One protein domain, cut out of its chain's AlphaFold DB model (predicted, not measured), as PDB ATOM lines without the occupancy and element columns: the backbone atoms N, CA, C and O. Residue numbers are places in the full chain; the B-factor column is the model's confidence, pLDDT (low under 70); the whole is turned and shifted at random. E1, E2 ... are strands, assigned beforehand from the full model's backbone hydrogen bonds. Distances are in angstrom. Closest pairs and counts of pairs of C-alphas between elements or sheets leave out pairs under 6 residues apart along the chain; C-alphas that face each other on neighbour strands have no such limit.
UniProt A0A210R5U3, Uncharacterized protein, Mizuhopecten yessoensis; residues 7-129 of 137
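This is residues 7 to 129 of the 137 residues of an uncharacterized protein of Mizuhopecten yessoensis (UniProt A0A210R5U3). The chain is wound as a flattened solenoid, its turns stacked along one line, and after each of the long strands E1 to E8 a tight link takes the chain across to the other side. The two long walls are flat, hardly twisted sheets that face each other as a sandwich, two sheets face to face: E1 E3 E5 E7 E9 in one and E2 E4 E6 E8 in the other. The printed part has 123 residues, with no named helix and nine named strands, E1 to E9 in order along the chain, and its class is all strand. Both sheets are parallel, and each runs in the order just named. The whole is compact, with a radius of gyration of the C-alphas of 15.3 A, and elongated, spanning 43 by 24 by 16 A.

E1, residues 7 to 16, is an edge strand and the parallel neighbour of E3, residues 34 to 44; N 9 and O 36 are 2.9 A apart, within hydrogen-bond range. E2, residues 20 to 30, is parallel to E4, residues 48 to 58, with N 23 and O 50 at 2.9 A. E3 is parallel to E5, residues 62 to 72, with N 39 and O 66 at 2.8 A. E4 is parallel to E6, residues 76 to 86, with N 55 and O 82 at 2.8 A. E5 is parallel to E7, residues 90 to 100, with N 69 and O 96 at 2.8 A. E6 is parallel to E8, residues 104 to 114, with N 83 and O 110 at 2.9 A. E7 is parallel to E9, residues 118 to 128, an edge strand, with N 97 and O 124 at 2.8 A. The parts of the two sheets that face each other are 12.8 A apart centre to centre, and the strands of one stand at 11 degrees to those of the other. E1 and E2 meet only through their link, E6 and E7 are near each other, and E1 and E9 are apart.

E1 begins at C-alpha 7, (31.537, -83.246, -75.851), and is 27.3 A long. E2 measures 30.6 A, E3 31.2 A, E4 31.6 A, E5 31.9 A and E6 32.1 A. E7, E8 and E9 each measure 32.2 A. E5 ends at C-alpha 72, (36.514, -109.607, -61.862), and E9 at C-alpha 128, (46.544, -110.901, -59.225).

The two C-alphas farthest apart, those of Asn 31 and Asn 129, are 46.5 A apart. The printed part has no cut, and no link is long. The mean pLDDT of the printed part is 89.4, and no printed residue is under 70.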
ATOM      1  N   SER A   7      31.891 -82.014 -75.159       88.62
ATOM      2  CA  SER A   7      31.537 -83.246 -75.851       88.62
ATOM      3  C   SER A   7      31.880 -84.414 -74.945       88.62
ATOM      4  O   SER A   7      33.035 -84.558 -74.564       88.62
ATOM      5  N   LEU A   8      30.887 -85.245 -74.646       88.38
ATOM      6  CA  LEU A   8      31.054 -86.485 -73.901       88.38
ATOM      7  C   LEU A   8      30.655 -87.653 -74.802       88.38
ATOM      8  O   LEU A   8      29.548 -87.677 -75.347       88.38
ATOM      9  N   ILE A   9      31.563 -88.607 -74.962       92.25
ATOM     10  CA  ILE A   9      31.306 -89.878 -75.630       92.25
ATOM     11  C   ILE A   9      31.488 -90.976 -74.595       92.25
ATOM     12  O   ILE A   9      32.597 -91.181 -74.116       92.25
ATOM     13  N   VAL A  10      30.412 -91.703 -74.305       89.00
ATOM     14  CA  VAL A  10      30.455 -92.877 -73.430       89.00
ATOM     15  C   VAL A  10      30.173 -94.122 -74.258       89.00
ATOM     16  O   VAL A  10      29.133 -94.232 -74.911       89.00
ATOM     17  N   VAL A  11      31.103 -95.072 -74.227       92.88
ATOM     18  CA  VAL A  11      30.939 -96.405 -74.806       92.88
ATOM     19  C   VAL A  11      30.894 -97.407 -73.670       92.88
ATOM     20  O   VAL A  11      31.838 -97.512 -72.893       92.88
ATOM     21  N   PHE A  12      29.801 -98.160 -73.588       89.88
ATOM     22  CA  PHE A  12      29.555 -99.066 -72.476       89.88
ATOM     23  C   PHE A  12      29.249-100.483 -72.955       89.88
ATOM     24  O   PHE A  12      28.294-100.710 -73.699       89.88
ATOM     25  N   ALA A  13      30.040-101.446 -72.486       90.25
ATOM     26  CA  ALA A  13      29.836-102.870 -72.699       90.25
ATOM     27  C   ALA A  13      30.012-103.614 -71.369       90.25
ATOM     28  O   ALA A  13      31.114-103.717 -70.837       90.25
ATOM     29  N   ALA A  14      28.927-104.158 -70.824       85.12
ATOM     30  CA  ALA A  14      28.974-104.858 -69.548       85.12
ATOM     31  C   ALA A  14      28.191-106.167 -69.584       85.12
ATOM     32  O   ALA A  14      27.044-106.206 -70.027       85.12
ATOM     33  N   MET A  15      28.796-107.224 -69.044       86.38
ATOM     34  CA  MET A  15      28.110-108.462 -68.694       86.38
ATOM     35  C   MET A  15      28.201-108.640 -67.180       86.38
ATOM     36  O   MET A  15      29.132-109.268 -66.679       86.38
ATOM     37  N   ASN A  16      27.246-108.032 -66.469       79.06
ATOM     38  CA  ASN A  16      27.263-107.937 -65.013       79.06
ATOM     39  C   ASN A  16      25.965-108.438 -64.379       79.06
ATOM     40  O   ASN A  16      24.870-108.103 -64.826       79.06
ATOM     41  N   ASN A  17      26.104-109.210 -63.299       78.69
ATOM     42  CA  ASN A  17      24.978-109.756 -62.531       78.69
ATOM     43  C   ASN A  17      24.534-108.847 -61.370       78.69
ATOM     44  O   ASN A  17      23.608-109.191 -60.637       78.69
ATOM     45  N   GLN A  18      25.218-107.719 -61.166       86.19
ATOM     46  CA  GLN A  18      25.015-106.758 -60.081       86.19
ATOM     47  C   GLN A  18      25.069-105.318 -60.624       86.19
ATOM     48  O   GLN A  18      25.502-105.119 -61.763       86.19
ATOM     49  N   PRO A  19      24.628-104.312 -59.841       84.12
ATOM     50  CA  PRO A  19      24.608-102.922 -60.282       84.12
ATOM     51  C   PRO A  19      25.993-102.381 -60.641       84.12
ATOM     52  O   PRO A  19      26.995-102.689 -59.994       84.12
ATOM     53  N   ILE A  20      26.007-101.509 -61.645       86.94
ATOM     54  CA  ILE A  20      27.142-100.653 -61.981       86.94
ATOM     55  C   ILE A  20      26.688 -99.230 -61.681       86.94
ATOM     56  O   ILE A  20      25.646 -98.804 -62.181       86.94
ATOM     57  N   SER A  21      27.440 -98.529 -60.844       89.00
ATOM     58  CA  SER A  21      27.238 -97.116 -60.558       89.00
ATOM     59  C   SER A  21      28.345 -96.324 -61.230       89.00
ATOM     60  O   SER A  21      29.519 -96.599 -60.996       89.00
ATOM     61  N   LEU A  22      27.957 -95.346 -62.040       88.06
ATOM     62  CA  LEU A  22      28.850 -94.363 -62.636       88.06
ATOM     63  C   LEU A  22      28.350 -92.979 -62.234       88.06
ATOM     64  O   LEU A  22      27.172 -92.665 -62.424       88.06
ATOM     65  N   ILE A  23      29.230 -92.189 -61.631       88.25
ATOM     66  CA  ILE A  23      28.962 -90.808 -61.247       88.25
ATOM     67  C   ILE A  23      30.037 -89.948 -61.892       88.25
ATOM     68  O   ILE A  23      31.194 -90.040 -61.510       88.25
ATOM     69  N   GLU A  24      29.627 -89.092 -62.819       85.50
ATOM     70  CA  GLU A  24      30.493 -88.102 -63.456       85.50
ATOM     71  C   GLU A  24      30.055 -86.709 -62.993       85.50
ATOM     72  O   GLU A  24      28.882 -86.330 -63.115       85.50
ATOM     73  N   VAL A  25      30.984 -85.937 -62.433       86.44
ATOM     74  CA  VAL A  25      30.743 -84.555 -62.012       86.44
ATOM     75  C   VAL A  25      31.693 -83.638 -62.755       86.44
ATOM     76  O   VAL A  25      32.898 -83.645 -62.522       86.44
ATOM     77  N   PHE A  26      31.121 -82.790 -63.605       84.19
ATOM     78  CA  PHE A  26      31.884 -81.890 -64.449       84.19
ATOM     79  C   PHE A  26      31.593 -80.421 -64.128       84.19
ATOM     80  O   PHE A  26      30.455 -79.956 -64.231       84.19
ATOM     81  N   ALA A  27      32.639 -79.665 -63.801       84.00
ATOM     82  CA  ALA A  27      32.584 -78.221 -63.627       84.00
ATOM     83  C   ALA A  27      33.726 -77.551 -64.397       84.00
ATOM     84  O   ALA A  27      34.893 -77.685 -64.033       84.00
ATOM     85  N   ALA A  28      33.406 -76.776 -65.440       79.62
ATOM     86  CA  ALA A  28      34.427 -76.005 -66.141       79.62
ATOM     87  C   ALA A  28      34.044 -74.559 -66.428       79.62
ATOM     88  O   ALA A  28      32.937 -74.245 -66.867       79.62
ATOM     89  N   MET A  29      35.032 -73.688 -66.253       81.94
ATOM     90  CA  MET A  29      35.029 -72.315 -66.735       81.94
ATOM     91  C   MET A  29      36.039 -72.194 -67.875       81.94
ATOM     92  O   MET A  29      37.135 -71.671 -67.685       81.94
ATOM     93  N   ASN A  30      35.653 -72.686 -69.057       73.25
ATOM     94  CA  ASN A  30      36.511 -72.678 -70.240       73.25
ATOM     95  C   ASN A  30      35.947 -71.834 -71.382       73.25
ATOM     96  O   ASN A  30      34.734 -71.716 -71.568       73.25
ATOM     97  N   ASN A  31      36.861 -71.263 -72.166       77.31
ATOM     98  CA  ASN A  31      36.549 -70.498 -73.379       77.31
ATOM     99  C   ASN A  31      36.709 -71.322 -74.670       77.31
ATOM    100  O   ASN A  31      36.412 -70.820 -75.753       77.31
ATOM    101  N   GLN A  32      37.191 -72.559 -74.551       85.19
ATOM    102  CA  GLN A  32      37.487 -73.484 -75.643       85.19
ATOM    103  C   GLN A  32      36.816 -74.847 -75.397       85.19
ATOM    104  O   GLN A  32      36.362 -75.097 -74.276       85.19
ATOM    105  N   PRO A  33      36.738 -75.717 -76.423       84.88
ATOM    106  CA  PRO A  33      36.080 -77.012 -76.314       84.88
ATOM    107  C   PRO A  33      36.715 -77.940 -75.282       84.88
ATOM    108  O   PRO A  33      37.926 -77.908 -75.045       84.88
ATOM    109  N   ILE A  34      35.882 -78.815 -74.732       87.06
ATOM    110  CA  ILE A  34      36.288 -79.897 -73.840       87.06
ATOM    111  C   ILE A  34      35.777 -81.196 -74.446       87.06
ATOM    112  O   ILE A  34      34.602 -81.288 -74.801       87.06
ATOM    113  N   SER A  35      36.665 -82.172 -74.604       90.81
ATOM    114  CA  SER A  35      36.345 -83.489 -75.145       90.81
ATOM    115  C   SER A  35      36.638 -84.550 -74.100       90.81
ATOM    116  O   SER A  35      37.766 -84.640 -73.628       90.81
ATOM    117  N   LEU A  36      35.630 -85.352 -73.787       90.44
ATOM    118  CA  LEU A  36      35.692 -86.465 -72.851       90.44
ATOM    119  C   LEU A  36      35.285 -87.735 -73.594       90.44
ATOM    120  O   LEU A  36      34.255 -87.763 -74.281       90.44
ATOM    121  N   ILE A  37      36.109 -88.771 -73.489       92.25
ATOM    122  CA  ILE A  37      35.818 -90.092 -74.036       92.25
ATOM    123  C   ILE A  37      35.986 -91.105 -72.916       92.25
ATOM    124  O   ILE A  37      37.101 -91.321 -72.460       92.25
ATOM    125  N   VAL A  38      34.895 -91.765 -72.548       90.50
ATOM    126  CA  VAL A  38      34.884 -92.831 -71.550       90.50
ATOM    127  C   VAL A  38      34.540 -94.140 -72.249       90.50
ATOM    128  O   VAL A  38      33.492 -94.276 -72.888       90.50
ATOM    129  N   VAL A  39      35.431 -95.122 -72.147       92.81
ATOM    130  CA  VAL A  39      35.218 -96.476 -72.662       92.81
ATOM    131  C   VAL A  39      35.217 -97.448 -71.500       92.81
ATOM    132  O   VAL A  39      36.237 -97.667 -70.856       92.81
ATOM    133  N   PHE A  40      34.078 -98.090 -71.279       91.25
ATOM    134  CA  PHE A  40      33.894 -99.048 -70.205       91.25
ATOM    135  C   PHE A  40      33.567-100.436 -70.753       91.25
ATOM    136  O   PHE A  40      32.553-100.639 -71.429       91.25
ATOM    137  N   ALA A  41      34.410-101.406 -70.409       91.69
ATOM    138  CA  ALA A  41      34.230-102.818 -70.696       91.69
ATOM    139  C   ALA A  41      34.389-103.649 -69.415       91.69
ATOM    140  O   ALA A  41      35.473-103.711 -68.836       91.69
ATOM    141  N   ALA A  42      33.330-104.332 -68.972       88.56
ATOM    142  CA  ALA A  42      33.409-105.158 -67.767       88.56
ATOM    143  C   ALA A  42      32.679-106.499 -67.869       88.56
ATOM    144  O   ALA A  42      31.559-106.592 -68.372       88.56
ATOM    145  N   MET A  43      33.300-107.529 -67.297       90.38
ATOM    146  CA  MET A  43      32.669-108.804 -66.974       90.38
ATOM    147  C   MET A  43      32.853-109.073 -65.479       90.38
ATOM    148  O   MET A  43      33.955-109.399 -65.032       90.38
ATOM    149  N   ASN A  44      31.788-108.896 -64.701       83.62
ATOM    150  CA  ASN A  44      31.827-108.917 -63.244       83.62
ATOM    151  C   ASN A  44      30.566-109.522 -62.607       83.62
ATOM    152  O   ASN A  44      29.429-109.306 -63.021       83.62
ATOM    153  N   ASN A  45      30.769-110.287 -61.540       85.38
ATOM    154  CA  ASN A  45      29.695-110.893 -60.756       85.38
ATOM    155  C   ASN A  45      29.274-110.060 -59.538       85.38
ATOM    156  O   ASN A  45      28.328-110.435 -58.850       85.38
ATOM    157  N   GLN A  46      29.975-108.964 -59.253       89.50
ATOM    158  CA  GLN A  46      29.789-108.103 -58.087       89.50
ATOM    159  C   GLN A  46      29.673-106.625 -58.497       89.50
ATOM    160  O   GLN A  46      29.929-106.297 -59.660       89.50
ATOM    161  N   PRO A  47      29.250-105.736 -57.578       89.00
ATOM    162  CA  PRO A  47      29.064-104.327 -57.890       89.00
ATOM    163  C   PRO A  47      30.331-103.643 -58.399       89.00
ATOM    164  O   PRO A  47      31.442-103.927 -57.944       89.00
ATOM    165  N   ILE A  48      30.134-102.693 -59.305       91.25
ATOM    166  CA  ILE A  48      31.177-101.783 -59.773       91.25
ATOM    167  C   ILE A  48      30.739-100.355 -59.445       91.25
ATOM    168  O   ILE A  48      29.599 -99.986 -59.726       91.25
ATOM    169  N   SER A  49      31.636 -99.561 -58.861       92.94
ATOM    170  CA  SER A  49      31.438 -98.135 -58.603       92.94
ATOM    171  C   SER A  49      32.574 -97.332 -59.222       92.94
ATOM    172  O   SER A  49      33.728 -97.534 -58.853       92.94
ATOM    173  N   LEU A  50      32.240 -96.428 -60.137       91.44
ATOM    174  CA  LEU A  50      33.153 -95.452 -60.727       91.44
ATOM    175  C   LEU A  50      32.659 -94.050 -60.367       91.44
ATOM    176  O   LEU A  50      31.467 -93.751 -60.510       91.44
ATOM    177  N   ILE A  51      33.567 -93.217 -59.873       92.19
ATOM    178  CA  ILE A  51      33.317 -91.808 -59.583       92.19
ATOM    179  C   ILE A  51      34.410 -90.995 -60.260       92.19
ATOM    180  O   ILE A  51      35.574 -91.144 -59.909       92.19
ATOM    181  N   GLU A  52      34.011 -90.106 -61.156       89.81
ATOM    182  CA  GLU A  52      34.896 -89.165 -61.832       89.81
ATOM    183  C   GLU A  52      34.475 -87.739 -61.461       89.81
ATOM    184  O   GLU A  52      33.291 -87.373 -61.508       89.81
ATOM    185  N   VAL A  53      35.442 -86.920 -61.053       91.06
ATOM    186  CA  VAL A  53      35.226 -85.506 -60.749       91.06
ATOM    187  C   VAL A  53      36.235 -84.663 -61.503       91.06
ATOM    188  O   VAL A  53      37.422 -84.662 -61.188       91.06
ATOM    189  N   LEU A  54      35.735 -83.838 -62.417       88.75
ATOM    190  CA  LEU A  54      36.542 -82.902 -63.176       88.75
ATOM    191  C   LEU A  54      36.188 -81.461 -62.826       88.75
ATOM    192  O   LEU A  54      35.059 -81.004 -63.020       88.75
ATOM    193  N   THR A  55      37.189 -80.714 -62.364       90.00
ATOM    194  CA  THR A  55      37.115 -79.261 -62.192       90.00
ATOM    195  C   THR A  55      38.202 -78.561 -62.997       90.00
ATOM    196  O   THR A  55      39.390 -78.747 -62.747       90.00
ATOM    197  N   ALA A  56      37.813 -77.707 -63.943       86.75
ATOM    198  CA  ALA A  56      38.766 -77.019 -64.811       86.75
ATOM    199  C   ALA A  56      38.489 -75.518 -64.965       86.75
ATOM    200  O   ALA A  56      37.371 -75.079 -65.232       86.75
ATOM    201  N   MET A  57      39.550 -74.722 -64.879       88.31
ATOM    202  CA  MET A  57      39.578 -73.322 -65.292       88.31
ATOM    203  C   MET A  57      40.704 -73.145 -66.317       88.31
ATOM    204  O   MET A  57      41.881 -73.069 -65.964       88.31
ATOM    205  N   ASN A  58      40.344 -73.137 -67.598       82.19
ATOM    206  CA  ASN A  58      41.283 -73.173 -68.711       82.19
ATOM    207  C   ASN A  58      40.837 -72.314 -69.905       82.19
ATOM    208  O   ASN A  58      39.686 -72.302 -70.338       82.19
ATOM    209  N   ASN A  59      41.790 -71.597 -70.491       84.19
ATOM    210  CA  ASN A  59      41.565 -70.779 -71.682       84.19
ATOM    211  C   ASN A  59      41.790 -71.533 -73.003       84.19
ATOM    212  O   ASN A  59      41.571 -70.955 -74.068       84.19
ATOM    213  N   GLN A  60      42.227 -72.789 -72.942       88.50
ATOM    214  CA  GLN A  60      42.581 -73.643 -74.075       88.50
ATOM    215  C   GLN A  60      41.835 -74.987 -74.021       88.50
ATOM    216  O   GLN A  60      41.201 -75.290 -73.007       88.50
ATOM    217  N   PRO A  61      41.858 -75.779 -75.113       88.75
ATOM    218  CA  PRO A  61      41.161 -77.057 -75.162       88.75
ATOM    219  C   PRO A  61      41.622 -78.042 -74.088       88.75
ATOM    220  O   PRO A  61      42.801 -78.089 -73.725       88.75
ATOM    221  N   ILE A  62      40.682 -78.865 -73.638       89.81
ATOM    222  CA  ILE A  62      40.932 -79.987 -72.735       89.81
ATOM    223  C   ILE A  62      40.453 -81.273 -73.414       89.81
ATOM    224  O   ILE A  62      39.335 -81.312 -73.932       89.81
ATOM    225  N   SER A  63      41.290 -82.308 -73.417       92.50
ATOM    226  CA  SER A  63      40.955 -83.648 -73.905       92.50
ATOM    227  C   SER A  63      41.260 -84.683 -72.830       92.50
ATOM    228  O   SER A  63      42.403 -84.764 -72.386       92.50
ATOM    229  N   LEU A  64      40.262 -85.470 -72.439       92.12
ATOM    230  CA  LEU A  64      40.431 -86.620 -71.553       92.12
ATOM    231  C   LEU A  64      39.918 -87.875 -72.246       92.12
ATOM    232  O   LEU A  64      38.897 -87.845 -72.946       92.12
ATOM    233  N   ILE A  65      40.664 -88.959 -72.078       93.44
ATOM    234  CA  ILE A  65      40.288 -90.285 -72.544       93.44
ATOM    235  C   ILE A  65      40.513 -91.263 -71.403       93.44
ATOM    236  O   ILE A  65      41.645 -91.442 -70.968       93.44
ATOM    237  N   GLU A  66      39.454 -91.954 -71.022       91.88
ATOM    238  CA  GLU A  66      39.468 -92.979 -69.992       91.88
ATOM    239  C   GLU A  66      39.050 -94.313 -70.593       91.88
ATOM    240  O   GLU A  66      38.055 -94.430 -71.321       91.88
ATOM    241  N   VAL A  67      39.834 -95.346 -70.299       93.56
ATOM    242  CA  VAL A  67      39.555 -96.710 -70.734       93.56
ATOM    243  C   VAL A  67      39.597 -97.636 -69.537       93.56
ATOM    244  O   VAL A  67      40.658 -97.941 -69.001       93.56
ATOM    245  N   PHE A  68      38.434 -98.166 -69.186       92.88
ATOM    246  CA  PHE A  68      38.277 -99.168 -68.151       92.88
ATOM    247  C   PHE A  68      37.980-100.536 -68.766       92.88
ATOM    248  O   PHE A  68      36.966-100.730 -69.442       92.88
ATOM    249  N   ALA A  69      38.838-101.512 -68.478       92.81
ATOM    250  CA  ALA A  69      38.655-102.906 -68.847       92.81
ATOM    251  C   ALA A  69      38.860-103.819 -67.632       92.81
ATOM    252  O   ALA A  69      39.968-103.943 -67.109       92.81
ATOM    253  N   ALA A  70      37.808-104.519 -67.202       90.44
ATOM    254  CA  ALA A  70      37.913-105.429 -66.064       90.44
ATOM    255  C   ALA A  70      37.207-106.770 -66.263       90.44
ATOM    256  O   ALA A  70      36.052-106.846 -66.684       90.44
ATOM    257  N   ILE A  71      37.888-107.835 -65.848       91.94
ATOM    258  CA  ILE A  71      37.291-109.140 -65.571       91.94
ATOM    259  C   ILE A  71      37.491-109.415 -64.084       91.94
ATOM    260  O   ILE A  71      38.627-109.581 -63.632       91.94
ATOM    261  N   ASN A  72      36.408-109.433 -63.308       86.06
ATOM    262  CA  ASN A  72      36.514-109.607 -61.862       86.06
ATOM    263  C   ASN A  72      35.354-110.415 -61.271       86.06
ATOM    264  O   ASN A  72      34.271-110.485 -61.832       86.06
ATOM    265  N   ASN A  73      35.585-111.062 -60.134       88.00
ATOM    266  CA  ASN A  73      34.562-111.795 -59.386       88.00
ATOM    267  C   ASN A  73      34.177-111.109 -58.068       88.00
ATOM    268  O   ASN A  73      33.365-111.643 -57.314       88.00
ATOM    269  N   GLN A  74      34.787-109.963 -57.771       90.81
ATOM    270  CA  GLN A  74      34.647-109.194 -56.541       90.81
ATOM    271  C   GLN A  74      34.414-107.705 -56.852       90.81
ATOM    272  O   GLN A  74      34.581-107.282 -58.004       90.81
ATOM    273  N   PRO A  75      33.989-106.909 -55.850       91.31
ATOM    274  CA  PRO A  75      33.688-105.500 -56.055       91.31
ATOM    275  C   PRO A  75      34.875-104.701 -56.597       91.31
ATOM    276  O   PRO A  75      36.029-104.949 -56.232       91.31
ATOM    277  N   ILE A  76      34.565-103.714 -57.432       92.62
ATOM    278  CA  ILE A  76      35.528-102.729 -57.928       92.62
ATOM    279  C   ILE A  76      35.046-101.330 -57.542       92.62
ATOM    280  O   ILE A  76      33.884-100.999 -57.776       92.62
ATOM    281  N   SER A  77      35.944-100.520 -56.981       94.50
ATOM    282  CA  SER A  77      35.724 -99.099 -56.704       94.50
ATOM    283  C   SER A  77      36.860 -98.268 -57.290       94.50
ATOM    284  O   SER A  77      38.009 -98.447 -56.888       94.50
ATOM    285  N   LEU A  78      36.542 -97.362 -58.210       93.50
ATOM    286  CA  LEU A  78      37.468 -96.377 -58.771       93.50
ATOM    287  C   LEU A  78      36.956 -94.972 -58.453       93.50
ATOM    288  O   LEU A  78      35.755 -94.708 -58.565       93.50
ATOM    289  N   ILE A  79      37.867 -94.107 -58.018       93.69
ATOM    290  CA  ILE A  79      37.609 -92.688 -57.788       93.69
ATOM    291  C   ILE A  79      38.731 -91.898 -58.447       93.69
ATOM    292  O   ILE A  79      39.884 -92.051 -58.057       93.69
ATOM    293  N   GLU A  80      38.371 -91.026 -59.374       91.81
ATOM    294  CA  GLU A  80      39.287 -90.160 -60.109       91.81
ATOM    295  C   GLU A  80      38.872 -88.702 -59.900       91.81
ATOM    296  O   GLU A  80      37.694 -88.335 -59.988       91.81
ATOM    297  N   VAL A  81      39.841 -87.860 -59.540       92.44
ATOM    298  CA  VAL A  81      39.627 -86.430 -59.315       92.44
ATOM    299  C   VAL A  81      40.678 -85.635 -60.069       92.44
ATOM    300  O   VAL A  81      41.847 -85.610 -59.687       92.44
ATOM    301  N   PHE A  82      40.239 -84.886 -61.076       91.31
ATOM    302  CA  PHE A  82      41.087 -83.979 -61.831       91.31
ATOM    303  C   PHE A  82      40.739 -82.517 -61.544       91.31
ATOM    304  O   PHE A  82      39.619 -82.053 -61.779       91.31
ATOM    305  N   ALA A  83      41.725 -81.758 -61.065       91.44
ATOM    306  CA  ALA A  83      41.614 -80.324 -60.834       91.44
ATOM    307  C   ALA A  83      42.683 -79.560 -61.621       91.44
ATOM    308  O   ALA A  83      43.881 -79.746 -61.406       91.44
ATOM    309  N   ALA A  84      42.262 -78.640 -62.490       89.50
ATOM    310  CA  ALA A  84      43.185 -77.865 -63.313       89.50
ATOM    311  C   ALA A  84      42.897 -76.367 -63.347       89.50
ATOM    312  O   ALA A  84      41.781 -75.922 -63.618       89.50
ATOM    313  N   ILE A  85      43.967 -75.587 -63.195       91.25
ATOM    314  CA  ILE A  85      44.044 -74.181 -63.588       91.25
ATOM    315  C   ILE A  85      45.206 -74.054 -64.576       91.25
ATOM    316  O   ILE A  85      46.371 -74.206 -64.197       91.25
ATOM    317  N   ASN A  86      44.905 -73.807 -65.853       85.75
ATOM    318  CA  ASN A  86      45.929 -73.734 -66.899       85.75
ATOM    319  C   ASN A  86      45.569 -72.712 -67.987       85.75
ATOM    320  O   ASN A  86      44.410 -72.397 -68.218       85.75
ATOM    321  N   ASN A  87      46.578 -72.178 -68.668       87.06
ATOM    322  CA  ASN A  87      46.423 -71.292 -69.823       87.06
ATOM    323  C   ASN A  87      46.791 -71.964 -71.153       87.06
ATOM    324  O   ASN A  87      46.772 -71.304 -72.191       87.06
ATOM    325  N   GLN A  88      47.161 -73.243 -71.124       90.62
ATOM    326  CA  GLN A  88      47.580 -74.045 -72.270       90.62
ATOM    327  C   GLN A  88      46.743 -75.331 -72.382       90.62
ATOM    328  O   GLN A  88      46.048 -75.695 -71.425       90.62
ATOM    329  N   PRO A  89      46.781 -76.018 -73.542       90.94
ATOM    330  CA  PRO A  89      46.036 -77.254 -73.738       90.94
ATOM    331  C   PRO A  89      46.420 -78.341 -72.730       90.94
ATOM    332  O   PRO A  89      47.586 -78.457 -72.335       90.94
ATOM    333  N   ILE A  90      45.436 -79.159 -72.365       91.94
ATOM    334  CA  ILE A  90      45.622 -80.339 -71.518       91.94
ATOM    335  C   ILE A  90      45.124 -81.566 -72.275       91.94
ATOM    336  O   ILE A  90      44.012 -81.557 -72.805       91.94
ATOM    337  N   SER A  91      45.948 -82.612 -72.302       93.94
ATOM    338  CA  SER A  91      45.581 -83.942 -72.777       93.94
ATOM    339  C   SER A  91      45.912 -84.972 -71.703       93.94
ATOM    340  O   SER A  91      47.075 -85.081 -71.316       93.94
ATOM    341  N   LEU A  92      44.916 -85.730 -71.258       93.44
ATOM    342  CA  LEU A  92      45.088 -86.851 -70.334       93.44
ATOM    343  C   LEU A  92      44.553 -88.125 -70.982       93.44
ATOM    344  O   LEU A  92      43.546 -88.090 -71.697       93.44
ATOM    345  N   ILE A  93      45.267 -89.224 -70.775       94.56
ATOM    346  CA  ILE A  93      44.838 -90.560 -71.174       94.56
ATOM    347  C   ILE A  93      45.073 -91.487 -69.992       94.56
ATOM    348  O   ILE A  93      46.219 -91.673 -69.585       94.56
ATOM    349  N   GLU A  94      44.011 -92.115 -69.516       92.75
ATOM    350  CA  GLU A  94      44.041 -93.051 -68.400       92.75
ATOM    351  C   GLU A  94      43.518 -94.410 -68.860       92.75
ATOM    352  O   GLU A  94      42.495 -94.532 -69.545       92.75
ATOM    353  N   VAL A  95      44.276 -95.460 -68.547       94.19
ATOM    354  CA  VAL A  95      43.930 -96.832 -68.916       94.19
ATOM    355  C   VAL A  95      44.019 -97.731 -67.699       94.19
ATOM    356  O   VAL A  95      45.103 -98.011 -67.187       94.19
ATOM    357  N   PHE A  96      42.877 -98.281 -67.312       92.88
ATOM    358  CA  PHE A  96      42.765 -99.295 -66.284       92.88
ATOM    359  C   PHE A  96      42.457-100.660 -66.907       92.88
ATOM    360  O   PHE A  96      41.428-100.854 -67.558       92.88
ATOM    361  N   ALA A  97      43.328-101.638 -66.661       93.06
ATOM    362  CA  ALA A  97      43.150-103.020 -67.089       93.06
ATOM    363  C   ALA A  97      43.357-103.999 -65.926       93.06
ATOM    364  O   ALA A  97      44.444-104.098 -65.350       93.06
ATOM    365  N   ALA A  98      42.332-104.784 -65.600       90.94
ATOM    366  CA  ALA A  98      42.395-105.710 -64.475       90.94
ATOM    367  C   ALA A  98      41.775-107.080 -64.763       90.94
ATOM    368  O   ALA A  98      40.647-107.189 -65.241       90.94
ATOM    369  N   ILE A  99      42.484-108.139 -64.366       92.81
ATOM    370  CA  ILE A  99      41.945-109.501 -64.255       92.81
ATOM    371  C   ILE A  99      42.218-109.989 -62.835       92.81
ATOM    372  O   ILE A  99      43.351-110.337 -62.507       92.81
ATOM    373  N   ASN A 100      41.202-109.989 -61.974       86.81
ATOM    374  CA  ASN A 100      41.392-110.299 -60.556       86.81
ATOM    375  C   ASN A 100      40.225-111.100 -59.975       86.81
ATOM    376  O   ASN A 100      39.093-111.021 -60.435       86.81
ATOM    377  N   ASN A 101      40.504-111.862 -58.919       89.31
ATOM    378  CA  ASN A 101      39.490-112.609 -58.161       89.31
ATOM    379  C   ASN A 101      39.222-112.011 -56.773       89.31
ATOM    380  O   ASN A 101      38.602-112.659 -55.932       89.31
ATOM    381  N   GLN A 102      39.747-110.817 -56.509       91.75
ATOM    382  CA  GLN A 102      39.696-110.129 -55.224       91.75
ATOM    383  C   GLN A 102      39.289-108.661 -55.431       91.75
ATOM    384  O   GLN A 102      39.375-108.170 -56.564       91.75
ATOM    385  N   PRO A 103      38.828-107.971 -54.369       92.62
ATOM    386  CA  PRO A 103      38.395-106.585 -54.471       92.62
ATOM    387  C   PRO A 103      39.501-105.661 -54.982       92.62
ATOM    388  O   PRO A 103      40.679-105.845 -54.661       92.62
ATOM    389  N   ILE A 104      39.094-104.646 -55.739       94.12
ATOM    390  CA  ILE A 104      39.980-103.589 -56.227       94.12
ATOM    391  C   ILE A 104      39.446-102.236 -55.760       94.12
ATOM    392  O   ILE A 104      38.271-101.934 -55.968       94.12
ATOM    393  N   SER A 105      40.323-101.424 -55.168       94.94
ATOM    394  CA  SER A 105      40.060-100.022 -54.843       94.94
ATOM    395  C   SER A 105      41.188 -99.139 -55.367       94.94
ATOM    396  O   SER A 105      42.331 -99.299 -54.937       94.94
ATOM    397  N   LEU A 106      40.874 -98.208 -56.262       94.31
ATOM    398  CA  LEU A 106      41.813 -97.196 -56.746       94.31
ATOM    399  C   LEU A 106      41.268 -95.804 -56.445       94.31
ATOM    400  O   LEU A 106      40.065 -95.566 -56.573       94.31
ATOM    401  N   ILE A 107      42.161 -94.921 -56.013       94.88
ATOM    402  CA  ILE A 107      41.891 -93.498 -55.846       94.88
ATOM    403  C   ILE A 107      43.030 -92.738 -56.509       94.88
ATOM    404  O   ILE A 107      44.182 -92.935 -56.126       94.88
ATOM    405  N   GLU A 108      42.690 -91.862 -57.440       92.62
ATOM    406  CA  GLU A 108      43.634 -90.990 -58.124       92.62
ATOM    407  C   GLU A 108      43.195 -89.530 -57.989       92.62
ATOM    408  O   GLU A 108      42.016 -89.188 -58.136       92.62
ATOM    409  N   VAL A 109      44.147 -88.664 -57.648       93.25
ATOM    410  CA  VAL A 109      43.937 -87.225 -57.535       93.25
ATOM    411  C   VAL A 109      45.042 -86.509 -58.292       93.25
ATOM    412  O   VAL A 109      46.187 -86.507 -57.863       93.25
ATOM    413  N   LEU A 110      44.687 -85.815 -59.369       91.31
ATOM    414  CA  LEU A 110      45.624 -85.011 -60.141       91.31
ATOM    415  C   LEU A 110      45.299 -83.523 -59.989       91.31
ATOM    416  O   LEU A 110      44.237 -83.045 -60.395       91.31
ATOM    417  N   THR A 111      46.251 -82.763 -59.437       91.69
ATOM    418  CA  THR A 111      46.158 -81.297 -59.343       91.69
ATOM    419  C   THR A 111      47.186 -80.616 -60.231       91.69
ATOM    420  O   THR A 111      48.396 -80.771 -60.074       91.69
ATOM    421  N   VAL A 112      46.698 -79.764 -61.126       87.69
ATOM    422  CA  VAL A 112      47.508 -79.024 -62.087       87.69
ATOM    423  C   VAL A 112      47.326 -77.521 -61.902       87.69
ATOM    424  O   VAL A 112      46.233 -76.981 -62.071       87.69
ATOM    425  N   ILE A 113      48.432 -76.819 -61.648       90.12
ATOM    426  CA  ILE A 113      48.501 -75.352 -61.682       90.12
ATOM    427  C   ILE A 113      49.727 -74.965 -62.508       90.12
ATOM    428  O   ILE A 113      50.851 -74.970 -62.010       90.12
ATOM    429  N   ASN A 114      49.532 -74.683 -63.798       78.00
ATOM    430  CA  ASN A 114      50.645 -74.443 -64.721       78.00
ATOM    431  C   ASN A 114      50.271 -73.435 -65.824       78.00
ATOM    432  O   ASN A 114      49.121 -73.049 -65.989       78.00
ATOM    433  N   SER A 115      51.267 -72.966 -66.574       80.81
ATOM    434  CA  SER A 115      51.115 -72.151 -67.789       80.81
ATOM    435  C   SER A 115      51.736 -72.817 -69.023       80.81
ATOM    436  O   SER A 115      51.943 -72.154 -70.038       80.81
ATOM    437  N   GLN A 116      52.059 -74.107 -68.937       87.94
ATOM    438  CA  GLN A 116      52.591 -74.923 -70.028       87.94
ATOM    439  C   GLN A 116      51.579 -75.987 -70.464       87.94
ATOM    440  O   GLN A 116      50.680 -76.354 -69.702       87.94
ATOM    441  N   GLN A 117      51.740 -76.475 -71.699       88.81
ATOM    442  CA  GLN A 117      50.972 -77.611 -72.207       88.81
ATOM    443  C   GLN A 117      51.249 -78.849 -71.356       88.81
ATOM    444  O   GLN A 117      52.393 -79.099 -70.975       88.81
ATOM    445  N   ILE A 118      50.203 -79.630 -71.100       90.38
ATOM    446  CA  ILE A 118      50.299 -80.880 -70.348       90.38
ATOM    447  C   ILE A 118      49.810 -82.029 -71.217       90.38
ATOM    448  O   ILE A 118      48.765 -81.938 -71.862       90.38
ATOM    449  N   SER A 119      50.599 -83.097 -71.219       92.75
ATOM    450  CA  SER A 119      50.261 -84.386 -71.800       92.75
ATOM    451  C   SER A 119      50.657 -85.453 -70.793       92.75
ATOM    452  O   SER A 119      51.847 -85.592 -70.510       92.75
ATOM    453  N   LEU A 120      49.680 -86.180 -70.265       92.00
ATOM    454  CA  LEU A 120      49.894 -87.278 -69.326       92.00
ATOM    455  C   LEU A 120      49.247 -88.546 -69.877       92.00
ATOM    456  O   LEU A 120      48.195 -88.484 -70.514       92.00
ATOM    457  N   ILE A 121      49.930 -89.670 -69.679       93.88
ATOM    458  CA  ILE A 121      49.420 -90.995 -70.011       93.88
ATOM    459  C   ILE A 121      49.701 -91.886 -68.815       93.88
ATOM    460  O   ILE A 121      50.871 -92.123 -68.501       93.88
ATOM    461  N   GLU A 122      48.643 -92.400 -68.207       91.69
ATOM    462  CA  GLU A 122      48.724 -93.308 -67.072       91.69
ATOM    463  C   GLU A 122      48.119 -94.660 -67.432       91.69
ATOM    464  O   GLU A 122      47.115 -94.767 -68.141       91.69
ATOM    465  N   VAL A 123      48.795 -95.727 -67.002       92.62
ATOM    466  CA  VAL A 123      48.381 -97.098 -67.296       92.62
ATOM    467  C   VAL A 123      48.508 -97.937 -66.041       92.62
ATOM    468  O   VAL A 123      49.612 -98.277 -65.610       92.62
ATOM    469  N   PHE A 124      47.364 -98.354 -65.514       91.25
ATOM    470  CA  PHE A 124      47.282 -99.334 -64.452       91.25
ATOM    471  C   PHE A 124      46.929-100.708 -65.028       91.25
ATOM    472  O   PHE A 124      45.867-100.903 -65.621       91.25
ATOM    473  N   ALA A 125      47.808-101.690 -64.818       91.06
ATOM    474  CA  ALA A 125      47.582-103.071 -65.227       91.06
ATOM    475  C   ALA A 125      47.809-104.032 -64.056       91.06
ATOM    476  O   ALA A 125      48.886-104.053 -63.458       91.06
ATOM    477  N   ALA A 126      46.819-104.875 -63.758       88.06
ATOM    478  CA  ALA A 126      46.926-105.852 -62.679       88.06
ATOM    479  C   ALA A 126      46.328-107.218 -63.029       88.06
ATOM    480  O   ALA A 126      45.188-107.328 -63.479       88.06
ATOM    481  N   MET A 127      47.082-108.277 -62.725       91.06
ATOM    482  CA  MET A 127      46.642-109.668 -62.846       91.06
ATOM    483  C   MET A 127      47.039-110.451 -61.594       91.06
ATOM    484  O   MET A 127      48.088-111.090 -61.563       91.06
ATOM    485  N   ASN A 128      46.215-110.376 -60.547       78.12
ATOM    486  CA  ASN A 128      46.544-110.901 -59.225       78.12
ATOM    487  C   ASN A 128      45.370-111.662 -58.583       78.12
ATOM    488  O   ASN A 128      44.205-111.565 -58.964       78.12
ATOM    489  N   ASN A 129      45.698-112.432 -57.544       87.31
ATOM    490  CA  ASN A 129      44.729-113.148 -56.704       87.31
ATOM    491  C   ASN A 129      44.708-112.608 -55.264       87.31
ATOM    492  O   ASN A 129      44.409-113.349 -54.331       87.31
TER     493      ASN A 129